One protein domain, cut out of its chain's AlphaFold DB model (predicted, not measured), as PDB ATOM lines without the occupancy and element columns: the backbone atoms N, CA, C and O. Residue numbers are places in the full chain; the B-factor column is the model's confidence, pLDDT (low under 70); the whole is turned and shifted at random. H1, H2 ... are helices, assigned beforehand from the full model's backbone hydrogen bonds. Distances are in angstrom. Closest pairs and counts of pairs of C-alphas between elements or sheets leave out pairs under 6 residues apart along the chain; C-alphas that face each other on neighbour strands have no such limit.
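What this domain is: This is residues 23 to 32 and 48 to 91 of the 91 residues of the protein "Putative Glutathione S-transferase" of Ectocarpus siliculosus (UniProt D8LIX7). A helical hairpin, H2 and H3 nearly antiparallel side by side, has a shorter helix, H1, set steeply across the middle of H3. The printed part has 54 residues with three named helices in the order H1, H2, H3 and no named strand, an all-helix class. It is compact, with a radius of gyration of the C-alphas of 11.3 A, and spans 36 by 24 by 14 A.

How they stand to each other: H1, residues 23 to 32, touches residues 75 to 83 alone of H3, residues 70 to 89, at a steep tilt of 64 degrees, opposite ways; their closest C-alphas, Val 26 and His 79, are 6.0 A apart. H1 is only just apart from H2, residues 48 to 61, the closest C-alphas being 8.1 A apart. H2 and H3 form a hairpin and touch at a shallow tilt of 15 degrees, opposite ways, the closest C-alphas, Arg 59 and Arg 77, being 5.3 A apart. Every O i to N i+4 pair is within hydrogen-bond range in H1 and H2, and 15 of 16 in H3.

Where its parts are: H1 begins at C-alpha 23 (-6.316, 37.369, 24.651) and is 14.2 A long. H2 is 20.0 A long. H3 is 29.1 A long and ends at C-alpha 89 (-7.701, 39.537, 7.410).

The domain as a whole: Residues 33 to 47 are not printed, and C-alphas 32 and 48 are 23.3 A apart across the cut. H2 to H3 is a short link. Residues 90 to 91 have pLDDT under 70.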
ATOM      1  N   LEU A  23      -6.599  36.432  23.563       94.25
ATOM      2  CA  LEU A  23      -6.316  37.369  24.651       94.25
ATOM      3  C   LEU A  23      -4.824  37.422  25.001       94.25
ATOM      4  O   LEU A  23      -4.311  38.506  25.284       94.25
ATOM      5  N   ARG A  24      -4.097  36.302  24.933       93.25
ATOM      6  CA  ARG A  24      -2.635  36.302  25.108       93.25
ATOM      7  C   ARG A  24      -1.925  37.084  24.007       93.25
ATOM      8  O   ARG A  24      -0.972  37.790  24.321       93.25
ATOM      9  N   HIS A  25      -2.397  37.027  22.760       91.75
ATOM     10  CA  HIS A  25      -1.853  37.859  21.677       91.75
ATOM     11  C   HIS A  25      -2.110  39.345  21.915       91.75
ATOM     12  O   HIS A  25      -1.204  40.157  21.747       91.75
ATOM     13  N   VAL A  26      -3.305  39.707  22.392       94.00
ATOM     14  CA  VAL A  26      -3.619  41.088  22.790       94.00
ATOM     15  C   VAL A  26      -2.692  41.561  23.913       94.00
ATOM     16  O   VAL A  26      -2.164  42.669  23.846       94.00
ATOM     17  N   VAL A  27      -2.449  40.728  24.929       94.56
ATOM     18  CA  VAL A  27      -1.512  41.046  26.020       94.56
ATOM     19  C   VAL A  27      -0.081  41.173  25.505       94.56
ATOM     20  O   VAL A  27       0.615  42.112  25.878       94.56
ATOM     21  N   HIS A  28       0.358  40.277  24.625       93.12
ATOM     22  CA  HIS A  28       1.678  40.364  24.011       93.12
ATOM     23  C   HIS A  28       1.842  41.668  23.216       93.12
ATOM     24  O   HIS A  28       2.830  42.369  23.399       93.12
ATOM     25  N   ALA A  29       0.832  42.056  22.431       93.50
ATOM     26  CA  ALA A  29       0.813  43.323  21.704       93.50
ATOM     27  C   ALA A  29       0.821  44.549  22.633       93.50
ATOM     28  O   ALA A  29       1.437  45.557  22.307       93.50
ATOM     29  N   LEU A  30       0.178  44.472  23.803       93.94
ATOM     30  CA  LEU A  30       0.229  45.537  24.811       93.94
ATOM     31  C   LEU A  30       1.623  45.704  25.436       93.94
ATOM     32  O   LEU A  30       1.956  46.807  25.867       93.94
ATOM     33  N   LEU A  31       2.407  44.625  25.522       94.12
ATOM     34  CA  LEU A  31       3.744  44.624  26.125       94.12
ATOM     35  C   LEU A  31       4.837  44.985  25.113       94.12
ATOM     36  O   LEU A  31       5.677  45.832  25.402       94.12
ATOM     37  N   GLU A  32       4.800  44.374  23.930       92.88
ATOM     38  CA  GLU A  32       5.856  44.469  22.910       92.88
ATOM     39  C   GLU A  32       5.488  45.395  21.735       92.88
ATOM     40  O   GLU A  32       6.331  45.727  20.903       92.88
ATOM     41  N   VAL A  48     -12.983  31.787  14.108       87.31
ATOM     42  CA  VAL A  48     -12.541  33.191  14.070       87.31
ATOM     43  C   VAL A  48     -13.692  34.165  14.339       87.31
ATOM     44  O   VAL A  48     -13.544  35.063  15.164       87.31
ATOM     45  N   GLU A  49     -14.856  33.954  13.717       89.00
ATOM     46  CA  GLU A  49     -16.029  34.829  13.879       89.00
ATOM     47  C   GLU A  49     -16.540  34.842  15.333       89.00
ATOM     48  O   GLU A  49     -16.862  35.893  15.884       89.00
ATOM     49  N   GLN A  50     -16.570  33.688  16.006       90.62
ATOM     50  CA  GLN A  50     -17.010  33.592  17.401       90.62
ATOM     51  C   GLN A  50     -15.993  34.214  18.359       90.62
ATOM     52  O   GLN A  50     -16.382  34.894  19.308       90.62
ATOM     53  N   VAL A  51     -14.695  34.023  18.101       91.31
ATOM     54  CA  VAL A  51     -13.635  34.685  18.874       91.31
ATOM     55  C   VAL A  51     -13.747  36.200  18.729       91.31
ATOM     56  O   VAL A  51     -13.696  36.906  19.735       91.31
ATOM     57  N   GLN A  52     -13.972  36.699  17.513       91.81
ATOM     58  CA  GLN A  52     -14.171  38.122  17.245       91.81
ATOM     59  C   GLN A  52     -15.327  38.694  18.080       91.81
ATOM     60  O   GLN A  52     -15.134  39.668  18.808       91.81
ATOM     61  N   LEU A  53     -16.493  38.037  18.065       92.12
ATOM     62  CA  LEU A  53     -17.648  38.441  18.876       92.12
ATOM     63  C   LEU A  53     -17.320  38.481  20.377       92.12
ATOM     64  O   LEU A  53     -17.759  39.389  21.085       92.12
ATOM     65  N   CYS A  54     -16.521  37.534  20.882       93.31
ATOM     66  CA  CYS A  54     -16.065  37.557  22.272       93.31
ATOM     67  C   CYS A  54     -15.160  38.761  22.579       93.31
ATOM     68  O   CYS A  54     -15.308  39.375  23.640       93.31
ATOM     69  N   LEU A  55     -14.238  39.116  21.678       94.50
ATOM     70  CA  LEU A  55     -13.340  40.263  21.858       94.50
ATOM     71  C   LEU A  55     -14.092  41.598  21.797       94.50
ATOM     72  O   LEU A  55     -13.842  42.477  22.624       94.50
ATOM     73  N   GLU A  56     -15.038  41.738  20.869       94.88
ATOM     74  CA  GLU A  56     -15.907  42.914  20.757       94.88
ATOM     75  C   GLU A  56     -16.786  43.073  22.000       94.88
ATOM     76  O   GLU A  56     -16.832  44.152  22.598       94.88
ATOM     77  N   TYR A  57     -17.398  41.976  22.459       94.12
ATOM     78  CA  TYR A  57     -18.163  41.969  23.701       94.12
ATOM     79  C   TYR A  57     -17.303  42.407  24.892       94.12
ATOM     80  O   TYR A  57     -17.725  43.251  25.685       94.12
ATOM     81  N   LEU A  58     -16.075  41.890  25.021       95.38
ATOM     82  CA  LEU A  58     -15.162  42.298  26.088       95.38
ATOM     83  C   LEU A  58     -14.812  43.791  25.997       95.38
ATOM     84  O   LEU A  58     -14.918  44.492  27.004       95.38
ATOM     85  N   ARG A  59     -14.443  44.292  24.809       96.56
ATOM     86  CA  ARG A  59     -14.102  45.707  24.557       96.56
ATOM     87  C   ARG A  59     -15.198  46.646  25.057       96.56
ATOM     88  O   ARG A  59     -14.899  47.628  25.746       96.56
ATOM     89  N   ASP A  60     -16.448  46.318  24.744       96.00
ATOM     90  CA  ASP A  60     -17.618  47.133  25.080       96.00
ATOM     91  C   ASP A  60     -17.988  47.035  26.571       96.00
ATOM     92  O   ASP A  60     -18.623  47.936  27.124       96.00
ATOM     93  N   ARG A  61     -17.547  45.971  27.255       95.44
ATOM     94  CA  ARG A  61     -17.794  45.733  28.686       95.44
ATOM     95  C   ARG A  61     -16.721  46.276  29.625       95.44
ATOM     96  O   ARG A  61     -17.006  46.376  30.819       95.44
ATOM     97  N   VAL A  62     -15.547  46.663  29.123       95.69
ATOM     98  CA  VAL A  62     -14.530  47.369  29.921       95.69
ATOM     99  C   VAL A  62     -15.128  48.682  30.430       95.69
ATOM    100  O   VAL A  62     -15.421  49.572  29.639       95.69
ATOM    101  N   GLY A  63     -15.320  48.828  31.736       93.88
ATOM    102  CA  GLY A  63     -15.900  50.008  32.377       93.88
ATOM    103  C   GLY A  63     -14.855  50.958  32.968       93.88
ATOM    104  O   GLY A  63     -13.842  50.535  33.520       93.88
ATOM    105  N   VAL A  64     -15.138  52.263  32.921       96.19
ATOM    106  CA  VAL A  64     -14.320  53.321  33.544       96.19
ATOM    107  C   VAL A  64     -15.203  54.102  34.526       96.19
ATOM    108  O   VAL A  64     -16.298  54.498  34.129       96.19
ATOM    109  N   PRO A  65     -14.785  54.338  35.785       95.69
ATOM    110  CA  PRO A  65     -13.502  53.965  36.393       95.69
ATOM    111  C   PRO A  65     -13.492  52.578  37.062       95.69
ATOM    112  O   PRO A  65     -12.492  52.224  37.673       95.69
ATOM    113  N   ARG A  66     -14.593  51.814  36.997       97.25
ATOM    114  CA  ARG A  66     -14.764  50.562  37.757       97.25
ATOM    115  C   ARG A  66     -13.664  49.527  37.495       97.25
ATOM    116  O   ARG A  66     -13.168  48.946  38.451       97.25
ATOM    117  N   ASP A  67     -13.327  49.293  36.226       96.94
ATOM    118  CA  ASP A  67     -12.399  48.225  35.845       96.94
ATOM    119  C   ASP A  67     -10.974  48.777  35.645       96.94
ATOM    120  O   ASP A  67     -10.010  48.164  36.095       96.94
ATOM    121  N   LEU A  68     -10.827  49.943  34.992       96.94
ATOM    122  CA  LEU A  68      -9.532  50.570  34.673       96.94
ATOM    123  C   LEU A  68      -9.611  52.115  34.633       96.94
ATOM    124  O   LEU A  68     -10.666  52.672  34.305       96.94
ATOM    125  N   PRO A  69      -8.488  52.839  34.847       98.06
ATOM    126  CA  PRO A  69      -8.377  54.260  34.511       98.06
ATOM    127  C   PRO A  69      -8.546  54.514  33.006       98.06
ATOM    128  O   PRO A  69      -8.200  53.667  32.181       98.06
ATOM    129  N   PHE A  70      -8.998  55.718  32.632       97.50
ATOM    130  CA  PHE A  70      -9.300  56.081  31.238       97.50
ATOM    131  C   PHE A  70      -8.169  55.751  30.249       97.50
ATOM    132  O   PHE A  70      -8.422  55.159  29.201       97.50
ATOM    133  N   ALA A  71      -6.918  56.088  30.586       97.81
ATOM    134  CA  ALA A  71      -5.772  55.843  29.711       97.81
ATOM    135  C   ALA A  71      -5.539  54.345  29.447       97.81
ATOM    136  O   ALA A  71      -5.336  53.950  28.298       97.81
ATOM    137  N   ALA A  72      -5.633  53.512  30.487       97.50
ATOM    138  CA  ALA A  72      -5.472  52.064  30.378       97.50
ATOM    139  C   ALA A  72      -6.640  51.422  29.612       97.50
ATOM    140  O   ALA A  72      -6.417  50.629  28.701       97.50
ATOM    141  N   ALA A  73      -7.881  51.825  29.908       97.88
ATOM    142  CA  ALA A  73      -9.059  51.346  29.188       97.88
ATOM    143  C   ALA A  73      -8.999  51.694  27.692       97.88
ATOM    144  O   ALA A  73      -9.334  50.862  26.850       97.88
ATOM    145  N   ARG A  74      -8.535  52.904  27.346       97.69
ATOM    146  CA  ARG A  74      -8.337  53.320  25.951       97.69
ATOM    147  C   ARG A  74      -7.326  52.422  25.236       97.69
ATOM    148  O   ARG A  74      -7.601  52.001  24.118       97.69
ATOM    149  N   GLN A  75      -6.194  52.118  25.876       97.06
ATOM    150  CA  GLN A  75      -5.167  51.244  25.299       97.06
ATOM    151  C   GLN A  75      -5.675  49.817  25.094       97.06
ATOM    152  O   GLN A  75      -5.573  49.294  23.986       97.06
ATOM    153  N   LEU A  76      -6.291  49.213  26.113       97.38
ATOM    154  CA  LEU A  76      -6.843  47.861  26.010       97.38
ATOM    155  C   LEU A  76      -7.900  47.766  24.900       97.38
ATOM    156  O   LEU A  76      -7.841  46.865  24.070       97.38
ATOM    157  N   ARG A  77      -8.840  48.719  24.840       97.75
ATOM    158  CA  ARG A  77      -9.875  48.741  23.795       97.75
ATOM    159  C   ARG A  77      -9.289  48.890  22.392       97.75
ATOM    160  O   ARG A  77      -9.790  48.249  21.475       97.75
ATOM    161  N   ALA A  78      -8.244  49.702  22.226       96.62
ATOM    162  CA  ALA A  78      -7.562  49.850  20.943       96.62
ATOM    163  C   ALA A  78      -6.907  48.534  20.490       96.62
ATOM    164  O   ALA A  78      -7.076  48.153  19.337       96.62
ATOM    165  N   HIS A  79      -6.245  47.806  21.396       96.31
ATOM    166  CA  HIS A  79      -5.599  46.528  21.069       96.31
ATOM    167  C   HIS A  79      -6.611  45.404  20.810       96.31
ATOM    168  O   HIS A  79      -6.418  44.617  19.888       96.31
ATOM    169  N   LEU A  80      -7.720  45.362  21.558       96.19
ATOM    170  CA  LEU A  80      -8.837  44.455  21.266       96.19
ATOM    171  C   LEU A  80      -9.414  44.723  19.871       96.19
ATOM    172  O   LEU A  80      -9.654  43.786  19.117       96.19
ATOM    173  N   ASN A  81      -9.599  45.997  19.509       95.25
ATOM    174  CA  ASN A  81     -10.118  46.381  18.197       95.25
ATOM    175  C   ASN A  81      -9.132  46.082  17.058       95.25
ATOM    176  O   ASN A  81      -9.550  45.631  15.999       95.25
ATOM    177  N   TRP A  82      -7.834  46.311  17.279       94.12
ATOM    178  CA  TRP A  82      -6.780  45.953  16.329       94.12
ATOM    179  C   TRP A  82      -6.769  44.446  16.060       94.12
ATOM    180  O   TRP A  82      -6.921  44.038  14.914       94.12
ATOM    181  N   TYR A  83      -6.680  43.620  17.106       92.50
ATOM    182  CA  TYR A  83      -6.605  42.169  16.931       92.50
ATOM    183  C   TYR A  83      -7.893  41.601  16.318       92.50
ATOM    184  O   TYR A  83      -7.839  40.709  15.481       92.50
ATOM    185  N   SER A  84      -9.052  42.171  16.663       91.25
ATOM    186  CA  SER A  84     -10.328  41.868  16.002       91.25
ATOM    187  C   SER A  84     -10.289  42.131  14.489       91.25
ATOM    188  O   SER A  84     -10.903  41.385  13.735       91.25
ATOM    189  N   GLY A  85      -9.580  43.174  14.042       89.88
ATOM    190  CA  GLY A  85      -9.357  43.461  12.623       89.88
ATOM    191  C   GLY A  85      -8.405  42.463  11.960       89.88
ATOM    192  O   GLY A  85      -8.725  41.936  10.902       89.88
ATOM    193  N   GLU A  86      -7.290  42.129  12.613       88.06
ATOM    194  CA  GLU A  86      -6.321  41.137  12.107       88.06
ATOM    195  C   GLU A  86      -6.961  39.752  11.912       88.06
ATOM    196  O   GLU A  86      -6.630  39.032  10.974       88.06
ATOM    197  N   LEU A  87      -7.911  39.377  12.775       85.31
ATOM    198  CA  LEU A  87      -8.674  38.137  12.634       85.31
ATOM    199  C   LEU A  87      -9.517  38.102  11.348       85.31
ATOM    200  O   LEU A  87      -9.636  37.045  10.734       85.31
ATOM    201  N   LEU A  88     -10.067  39.237  10.905       78.31
ATOM    202  CA  LEU A  88     -10.823  39.321   9.649       78.31
ATOM    203  C   LEU A  88      -9.924  39.179   8.417       78.31
ATOM    204  O   LEU A  88     -10.361  38.626   7.411       78.31
ATOM    205  N   GLU A  89      -8.681  39.653   8.497       77.75
ATOM    206  CA  GLU A  89      -7.701  39.537   7.410       77.75
ATOM    207  C   GLU A  89      -7.193  38.098   7.212       77.75
ATOM    208  O   GLU A  89      -6.669  37.771   6.152       77.75
ATOM    209  N   GLN A  90      -7.368  37.223   8.209       66.38
ATOM    210  CA  GLN A  90      -6.936  35.817   8.173       66.38
ATOM    211  C   GLN A  90      -7.974  34.851   7.563       66.38
ATOM    212  O   GLN A  90      -7.704  33.644   7.490       66.38
ATOM    213  N   ARG A  91      -9.143  35.366   7.151       57.09
ATOM    214  CA  ARG A  91     -10.252  34.615   6.537       57.09
ATOM    215  C   ARG A  91      -9.982  34.206   5.088       57.09
ATOM    216  O   ARG A  91      -9.390  35.005   4.333       57.09
TER     217      ARG A  91